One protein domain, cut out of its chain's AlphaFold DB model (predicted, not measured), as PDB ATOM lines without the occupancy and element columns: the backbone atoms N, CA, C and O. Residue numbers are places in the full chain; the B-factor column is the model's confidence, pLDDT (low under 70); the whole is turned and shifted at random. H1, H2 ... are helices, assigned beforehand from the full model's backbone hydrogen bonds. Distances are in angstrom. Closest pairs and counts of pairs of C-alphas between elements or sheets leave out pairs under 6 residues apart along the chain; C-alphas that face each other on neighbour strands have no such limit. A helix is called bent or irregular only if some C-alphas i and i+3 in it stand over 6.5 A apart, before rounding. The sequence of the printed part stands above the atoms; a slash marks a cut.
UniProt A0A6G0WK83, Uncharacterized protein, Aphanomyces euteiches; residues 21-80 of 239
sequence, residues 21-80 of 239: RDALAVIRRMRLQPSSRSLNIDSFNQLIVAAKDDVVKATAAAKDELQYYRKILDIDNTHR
ATOM      1  N   ARG A  21     -33.367 -22.803  -3.214       93.56
ATOM      2  CA  ARG A  21     -34.414 -21.989  -3.836       93.56
ATOM      3  C   ARG A  21     -35.758 -22.174  -3.138       93.56
ATOM      4  O   ARG A  21     -36.452 -21.184  -2.911       93.56
ATOM      5  N   ASP A  22     -36.094 -23.407  -2.762       93.62
ATOM      6  CA  ASP A  22     -37.291 -23.693  -1.970       93.62
ATOM      7  C   ASP A  22     -37.171 -23.072  -0.575       93.62
ATOM      8  O   ASP A  22     -38.109 -22.430  -0.111       93.62
ATOM      9  N   ALA A  23     -36.003 -23.176   0.070       94.56
ATOM     10  CA  ALA A  23     -35.764 -22.570   1.380       94.56
ATOM     11  C   ALA A  23     -35.931 -21.041   1.346       94.56
ATOM     12  O   ALA A  23     -36.606 -20.462   2.200       94.56
ATOM     13  N   LEU A  24     -35.384 -20.379   0.324       95.62
ATOM     14  CA  LEU A  24     -35.551 -18.940   0.119       95.62
ATOM     15  C   LEU A  24     -37.010 -18.559  -0.143       95.62
ATOM     16  O   LEU A  24     -37.481 -17.553   0.392       95.62
ATOM     17  N   ALA A  25     -37.739 -19.353  -0.930       94.56
ATOM     18  CA  ALA A  25     -39.160 -19.126  -1.164       94.56
ATOM     19  C   ALA A  25     -39.979 -19.275   0.128       94.56
ATOM     20  O   ALA A  25     -40.851 -18.446   0.395       94.56
ATOM     21  N   VAL A  26     -39.647 -20.258   0.972       94.88
ATOM     22  CA  VAL A  26     -40.263 -20.440   2.295       94.88
ATOM     23  C   VAL A  26     -39.996 -19.226   3.178       94.88
ATOM     24  O   VAL A  26     -40.945 -18.641   3.691       94.88
ATOM     25  N   ILE A  27     -38.741 -18.780   3.301       94.00
ATOM     26  CA  ILE A  27     -38.373 -17.593   4.093       94.00
ATOM     27  C   ILE A  27     -39.093 -16.345   3.576       94.00
ATOM     28  O   ILE A  27     -39.626 -15.563   4.365       94.00
ATOM     29  N   ARG A  28     -39.146 -16.153   2.253       94.69
ATOM     30  CA  ARG A  28     -39.881 -15.042   1.638       94.69
ATOM     31  C   ARG A  28     -41.348 -15.078   2.048       94.69
ATOM     32  O   ARG A  28     -41.888 -14.055   2.454       94.69
ATOM     33  N   ARG A  29     -41.980 -16.251   1.995       91.62
ATOM     34  CA  ARG A  29     -43.381 -16.419   2.374       91.62
ATOM     35  C   ARG A  29     -43.610 -16.246   3.876       91.62
ATOM     36  O   ARG A  29     -44.613 -15.650   4.245       91.62
ATOM     37  N   MET A  30     -42.678 -16.687   4.728       90.88
ATOM     38  CA  MET A  30     -42.711 -16.422   6.175       90.88
ATOM     39  C   MET A  30     -42.682 -14.923   6.472       90.88
ATOM     40  O   MET A  30     -43.447 -14.461   7.306       90.88
ATOM     41  N   ARG A  31     -41.830 -14.156   5.778       90.62
ATOM     42  CA  ARG A  31     -41.730 -12.695   5.950       90.62
ATOM     43  C   ARG A  31     -42.985 -11.945   5.501       90.62
ATOM     44  O   ARG A  31     -43.250 -10.864   6.005       90.62
ATOM     45  N   LEU A  32     -43.724 -12.504   4.544       89.25
ATOM     46  CA  LEU A  32     -44.968 -11.935   4.018       89.25
ATOM     47  C   LEU A  32     -46.207 -12.351   4.823       89.25
ATOM     48  O   LEU A  32     -47.303 -11.868   4.545       89.25
ATOM     49  N   GLN A  33     -46.066 -13.259   5.792       84.19
ATOM     50  CA  GLN A  33     -47.170 -13.610   6.677       84.19
ATOM     51  C   GLN A  33     -47.424 -12.458   7.659       84.19
ATOM     52  O   GLN A  33     -46.469 -11.908   8.210       84.19
ATOM     53  N   PRO A  34     -48.692 -12.094   7.916       78.69
ATOM     54  CA  PRO A  34     -49.008 -11.121   8.953       78.69
ATOM     55  C   PRO A  34     -48.496 -11.640  10.305       78.69
ATOM     56  O   PRO A  34     -48.683 -12.815  10.619       78.69
ATOM     57  N   SER A  35     -47.857 -10.767  11.096       68.38
ATOM     58  CA  SER A  35     -47.067 -11.058  12.313       68.38
ATOM     59  C   SER A  35     -47.818 -11.694  13.495       68.38
ATOM     60  O   SER A  35     -47.383 -11.608  14.642       68.38
ATOM     61  N   SER A  36     -48.948 -12.351  13.263       62.44
ATOM     62  CA  SER A  36     -49.691 -13.065  14.285       62.44
ATOM     63  C   SER A  36     -49.447 -14.572  14.186       62.44
ATOM     64  O   SER A  36     -50.007 -15.239  13.320       62.44
ATOM     65  N   ARG A  37     -48.762 -15.082  15.216       61.31
ATOM     66  CA  ARG A  37     -48.843 -16.443  15.782       61.31
ATOM     67  C   ARG A  37     -47.798 -17.453  15.320       61.31
ATOM     68  O   ARG A  37     -47.445 -17.576  14.154       61.31
ATOM     69  N   SER A  38     -47.374 -18.233  16.314       72.88
ATOM     70  CA  SER A  38     -46.711 -19.521  16.158       72.88
ATOM     71  C   SER A  38     -47.408 -20.344  15.077       72.88
ATOM     72  O   SER A  38     -48.606 -20.621  15.181       72.88
ATOM     73  N   LEU A  39     -46.664 -20.741  14.049       75.50
ATOM     74  CA  LEU A  39     -47.186 -21.626  13.020       75.50
ATOM     75  C   LEU A  39     -47.360 -23.024  13.617       75.50
ATOM     76  O   LEU A  39     -46.402 -23.639  14.086       75.50
ATOM     77  N   ASN A  40     -48.590 -23.534  13.583       86.75
ATOM     78  CA  ASN A  40     -48.845 -24.957  13.778       86.75
ATOM     79  C   ASN A  40     -48.140 -25.748  12.667       86.75
ATOM     80  O   ASN A  40     -47.996 -25.243  11.549       86.75
ATOM     81  N   ILE A  41     -47.760 -26.997  12.942       85.81
ATOM     82  CA  ILE A  41     -47.052 -27.864  11.983       85.81
ATOM     83  C   ILE A  41     -47.794 -27.923  10.636       85.81
ATOM     84  O   ILE A  41     -47.171 -27.792   9.587       85.81
ATOM     85  N   ASP A  42     -49.126 -28.005  10.654       88.88
ATOM     86  CA  ASP A  42     -49.938 -28.031   9.432       88.88
ATOM     87  C   ASP A  42     -49.887 -26.714   8.649       88.88
ATOM     88  O   ASP A  42     -49.783 -26.720   7.424       88.88
ATOM     89  N   SER A  43     -49.905 -25.572   9.344       88.88
ATOM     90  CA  SER A  43     -49.777 -24.257   8.700       88.88
ATOM     91  C   SER A  43     -48.381 -24.039   8.116       88.88
ATOM     92  O   SER A  43     -48.243 -23.470   7.036       88.88
ATOM     93  N   PHE A  44     -47.349 -24.562   8.780       89.44
ATOM     94  CA  PHE A  44     -45.986 -24.538   8.269       89.44
ATOM     95  C   PHE A  44     -45.822 -25.465   7.055       89.44
ATOM     96  O   PHE A  44     -45.223 -25.076   6.058       89.44
ATOM     97  N   ASN A  45     -46.437 -26.647   7.075       92.00
ATOM     98  CA  ASN A  45     -46.478 -27.540   5.919       92.00
ATOM     99  C   ASN A  45     -47.178 -26.877   4.718       92.00
ATOM    100  O   ASN A  45     -46.655 -26.918   3.606       92.00
ATOM    101  N   GLN A  46     -48.314 -26.201   4.927       91.94
ATOM    102  CA  GLN A  46     -48.984 -25.435   3.865       91.94
ATOM    103  C   GLN A  46     -48.105 -24.306   3.326       91.94
ATOM    104  O   GLN A  46     -48.063 -24.077   2.117       91.94
ATOM    105  N   LEU A  47     -47.372 -23.626   4.206       92.62
ATOM    106  CA  LEU A  47     -46.416 -22.604   3.811       92.62
ATOM    107  C   LEU A  47     -45.314 -23.186   2.909       92.62
ATOM    108  O   LEU A  47     -44.998 -22.577   1.889       92.62
ATOM    109  N   ILE A  48     -44.775 -24.365   3.242       93.19
ATOM    110  CA  ILE A  48     -43.764 -25.048   2.422       93.19
ATOM    111  C   ILE A  48     -44.318 -25.420   1.047       93.19
ATOM    112  O   ILE A  48     -43.678 -25.130   0.038       93.19
ATOM    113  N   VAL A  49     -45.506 -26.028   0.990       94.44
ATOM    114  CA  VAL A  49     -46.152 -26.388  -0.287       94.44
ATOM    115  C   VAL A  49     -46.315 -25.156  -1.159       94.44
ATOM    116  O   VAL A  49     -45.922 -25.141  -2.322       94.44
ATOM    117  N   ALA A  50     -46.847 -24.093  -0.577       93.62
ATOM    118  CA  ALA A  50     -47.174 -22.922  -1.349       93.62
ATOM    119  C   ALA A  50     -45.910 -22.137  -1.763       93.62
ATOM    120  O   ALA A  50     -45.864 -21.569  -2.850       93.62
ATOM    121  N   ALA A  51     -44.842 -22.170  -0.961       94.56
ATOM    122  CA  ALA A  51     -43.530 -21.673  -1.369       94.56
ATOM    123  C   ALA A  51     -42.936 -22.472  -2.543       94.56
ATOM    124  O   ALA A  51     -42.393 -21.874  -3.473       94.56
ATOM    125  N   LYS A  52     -43.076 -23.805  -2.547       95.00
ATOM    126  CA  LYS A  52     -42.687 -24.646  -3.692       95.00
ATOM    127  C   LYS A  52     -43.481 -24.271  -4.950       95.00
ATOM    128  O   LYS A  52     -42.893 -24.143  -6.025       95.00
ATOM    129  N   ASP A  53     -44.779 -23.997  -4.822       95.75
ATOM    130  CA  ASP A  53     -45.595 -23.508  -5.942       95.75
ATOM    131  C   ASP A  53     -45.092 -22.164  -6.488       95.75
ATOM    132  O   ASP A  53     -45.066 -21.964  -7.704       95.75
ATOM    133  N   ASP A  54     -44.650 -21.249  -5.620       93.12
ATOM    134  CA  ASP A  54     -44.095 -19.959  -6.043       93.12
ATOM    135  C   ASP A  54     -42.806 -20.144  -6.868       93.12
ATOM    136  O   ASP A  54     -42.607 -19.461  -7.878       93.12
ATOM    137  N   VAL A  55     -41.952 -21.107  -6.500       94.88
ATOM    138  CA  VAL A  55     -40.742 -21.464  -7.266       94.88
ATOM    139  C   VAL A  55     -41.097 -22.010  -8.646       94.88
ATOM    140  O   VAL A  55     -40.479 -21.622  -9.649       94.88
ATOM    141  N   VAL A  56     -42.096 -22.893  -8.716       95.88
ATOM    142  CA  VAL A  56     -42.583 -23.460  -9.979       95.88
ATOM    143  C   VAL A  56     -43.160 -22.362 -10.867       95.88
ATOM    144  O   VAL A  56     -42.772 -22.270 -12.030       95.88
ATOM    145  N   LYS A  57     -44.006 -21.479 -10.323       95.00
ATOM    146  CA  LYS A  57     -44.591 -20.347 -11.058       95.00
ATOM    147  C   LYS A  57     -43.530 -19.393 -11.588       95.00
ATOM    148  O   LYS A  57     -43.563 -19.061 -12.765       95.00
ATOM    149  N   ALA A  58     -42.560 -19.004 -10.762       92.81
ATOM    150  CA  ALA A  58     -41.471 -18.131 -11.197       92.81
ATOM    151  C   ALA A  58     -40.624 -18.780 -12.303       92.81
ATOM    152  O   ALA A  58     -40.213 -18.122 -13.253       92.81
ATOM    153  N   THR A  59     -40.378 -20.089 -12.208       93.38
ATOM    154  CA  THR A  59     -39.652 -20.833 -13.246       93.38
ATOM    155  C   THR A  59     -40.468 -20.963 -14.531       93.38
ATOM    156  O   THR A  59     -39.898 -20.899 -15.618       93.38
ATOM    157  N   ALA A  60     -41.783 -21.152 -14.425       95.00
ATOM    158  CA  ALA A  60     -42.677 -21.199 -15.573       95.00
ATOM    159  C   ALA A  60     -42.743 -19.840 -16.282       95.00
ATOM    160  O   ALA A  60     -42.548 -19.800 -17.491       95.00
ATOM    161  N   ALA A  61     -42.908 -18.745 -15.534       95.88
ATOM    162  CA  ALA A  61     -42.911 -17.385 -16.073       95.88
ATOM    163  C   ALA A  61     -41.595 -17.056 -16.798       95.88
ATOM    164  O   ALA A  61     -41.609 -16.674 -17.961       95.88
ATOM    165  N   ALA A  62     -40.449 -17.336 -16.170       93.88
ATOM    166  CA  ALA A  62     -39.148 -17.114 -16.802       93.88
ATOM    167  C   ALA A  62     -38.960 -17.945 -18.086       93.88
ATOM    168  O   ALA A  62     -38.327 -17.499 -19.040       93.88
ATOM    169  N   LYS A  63     -39.495 -19.173 -18.132       95.38
ATOM    170  CA  LYS A  63     -39.447 -20.006 -19.343       95.38
ATOM    171  C   LYS A  63     -40.350 -19.472 -20.448       95.38
ATOM    172  O   LYS A  63     -39.939 -19.531 -21.603       95.38
ATOM    173  N   ASP A  64     -41.536 -18.987 -20.102       96.06
ATOM    174  CA  ASP A  64     -42.482 -18.396 -21.048       96.06
ATOM    175  C   ASP A  64     -41.892 -17.137 -21.700       96.06
ATOM    176  O   ASP A  64     -41.821 -17.043 -22.924       96.06
ATOM    177  N   GLU A  65     -41.315 -16.242 -20.896       94.56
ATOM    178  CA  GLU A  65     -40.593 -15.058 -21.381       94.56
ATOM    179  C   GLU A  65     -39.402 -15.438 -22.281       94.56
ATOM    180  O   GLU A  65     -39.243 -14.908 -23.381       94.56
ATOM    181  N   LEU A  66     -38.579 -16.415 -21.879       93.62
ATOM    182  CA  LEU A  66     -37.475 -16.898 -22.721       93.62
ATOM    183  C   LEU A  66     -37.963 -17.519 -24.033       93.62
ATOM    184  O   LEU A  66     -37.318 -17.369 -25.072       93.62
ATOM    185  N   GLN A  67     -39.080 -18.239 -23.999       92.81
ATOM    186  CA  GLN A  67     -39.685 -18.810 -25.194       92.81
ATOM    187  C   GLN A  67     -40.212 -17.714 -26.124       92.81
ATOM    188  O   GLN A  67     -40.029 -17.815 -27.338       92.81
ATOM    189  N   TYR A  68     -40.807 -16.656 -25.571       95.00
ATOM    190  CA  TYR A  68     -41.243 -15.486 -26.325       95.00
ATOM    191  C   TYR A  68     -40.076 -14.846 -27.091       95.00
ATOM    192  O   TYR A  68     -40.166 -14.670 -28.308       95.00
ATOM    193  N   TYR A  69     -38.944 -14.600 -26.427       93.81
ATOM    194  CA  TYR A  69     -37.769 -14.028 -27.094       93.81
ATOM    195  C   TYR A  69     -37.151 -14.967 -28.131       93.81
ATOM    196  O   TYR A  69     -36.793 -14.513 -29.216       93.81
ATOM    197  N   ARG A  70     -37.075 -16.275 -27.853       92.88
ATOM    198  CA  ARG A  70     -36.624 -17.264 -28.849       92.88
ATOM    199  C   ARG A  70     -37.462 -17.197 -30.118       92.88
ATOM    200  O   ARG A  70     -36.904 -17.118 -31.203       92.88
ATOM    201  N   LYS A  71     -38.791 -17.133 -29.983       91.31
ATOM    202  CA  LYS A  71     -39.705 -17.056 -31.127       91.31
ATOM    203  C   LYS A  71     -39.455 -15.818 -31.991       91.31
ATOM    204  O   LYS A  71     -39.531 -15.923 -33.208       91.31
ATOM    205  N   ILE A  72     -39.168 -14.663 -31.391       90.38
ATOM    206  CA  ILE A  72     -38.911 -13.423 -32.144       90.38
ATOM    207  C   ILE A  72     -37.541 -13.465 -32.827       90.38
ATOM    208  O   ILE A  72     -37.437 -13.120 -33.999       90.38
ATOM    209  N   LEU A  73     -36.508 -13.962 -32.142       85.31
ATOM    210  CA  LEU A  73     -35.173 -14.118 -32.730       85.31
ATOM    211  C   LEU A  73     -35.146 -15.165 -33.858       85.31
ATOM    212  O   LEU A  73     -34.422 -15.006 -34.841       85.31
ATOM    213  N   ASP A  74     -35.950 -16.223 -33.750       76.50
ATOM    214  CA  ASP A  74     -36.101 -17.220 -34.811       76.50
ATOM    215  C   ASP A  74     -36.759 -16.619 -36.065       76.50
ATOM    216  O   ASP A  74     -36.374 -16.966 -37.184       76.50
ATOM    217  N   ILE A  75     -37.700 -15.676 -35.910       61.38
ATOM    218  CA  ILE A  75     -38.324 -14.969 -37.038       61.38
ATOM    219  C   ILE A  75     -37.267 -14.172 -37.822       61.38
ATOM    220  O   ILE A  75     -37.205 -14.303 -39.049       61.38
ATOM    221  N   ASP A  76     -36.355 -13.469 -37.147       58.62
ATOM    222  CA  ASP A  76     -35.266 -12.729 -37.808       58.62
ATOM    223  C   ASP A  76     -34.262 -13.653 -38.525       58.62
ATOM    224  O   ASP A  76     -33.724 -13.313 -39.585       58.62
ATOM    225  N   ASN A  77     -34.064 -14.871 -38.015       58.09
ATOM    226  CA  ASN A  77     -33.211 -15.877 -38.652       58.09
ATOM    227  C   ASN A  77     -33.856 -16.542 -39.882       58.09
ATOM    228  O   ASN A  77     -33.139 -17.050 -40.746       58.09
ATOM    229  N   THR A  78     -35.188 -16.513 -40.016       55.88
ATOM    230  CA  THR A  78     -35.881 -17.039 -41.209       55.88
ATOM    231  C   THR A  78     -35.920 -16.072 -42.393       55.88
ATOM    232  O   THR A  78     -36.131 -16.514 -43.520       55.88
ATOM    233  N   HIS A  79     -35.684 -14.771 -42.190       52.81
ATOM    234  CA  HIS A  79     -35.651 -13.773 -43.275       52.81
ATOM    235  C   HIS A  79     -34.238 -13.384 -43.734       52.81
ATOM    236  O   HIS A  79     -34.088 -12.652 -44.711       52.81
ATOM    237  N   ARG A  80     -33.185 -13.909 -43.092       46.94
ATOM    238  CA  ARG A  80     -31.782 -13.668 -43.483       46.94
ATOM    239  C   ARG A  80     -31.065 -14.837 -44.150       46.94
ATOM    240  O   ARG A  80     -29.870 -14.725 -44.426       46.94
TER     241      ARG A  80
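What this domain is: This is residues 21 to 80 of the 239 residues of an uncharacterized protein of Aphanomyces euteiches (UniProt A0A6G0WK83). One long, straight helix, H2, makes the length of this model, and the short helix H1 crosses its first half at a steep angle, joined to it by a loop at that end. The rest of H2 sticks out as a bare arm, residues 57 to 79, with Arg 80 at its tip. The printed part has 60 residues with two named helices, H1 then H2, and no named strand, and its class is all helix. It is extended, with a radius of gyration of the C-alphas of 18.4 A and spans of 62 by 17 by 13 A.

Where its parts are: Find C-alpha 41 at (-47.052, -27.864, 11.983); from there H2, residues 41 to 79, runs 58.2 A to C-alpha 79 at (-35.651, -13.773, -43.275), with z falling along the way. Then go back to C-alpha 21 at (-34.414, -21.989, -3.836), where H1, residues 21 to 31, begins; it measures 15.4 A from first to last C-alpha. Neither helix is bent.

How they stand to each other: Look along H2 at residues 47 to 55, for with these alone it touches H1. The closest C-alphas of the two are those of Val 26 and Ala 51, 5.1 A apart. Their lines stand at a steep tilt of 59 degrees, and they run opposite ways. Read the backbone O and N atoms: in H1 every O i to N i+4 pair is within hydrogen-bond range, and in H2 34 of 35 are.

The domain as a whole: The two C-alphas farthest apart are those of Ser 38 and Arg 80, at 61.8 A. Without the free residues 57 to 80, the body of 36 residues spans 27 by 17 by 11 A. The link from H1 to H2, 9 residues, is short, and the printed part has no cut. In the B-factor column, pLDDT is under 70 at residues 35 to 37 and 75 to 80; the mean of the printed part is 86.4.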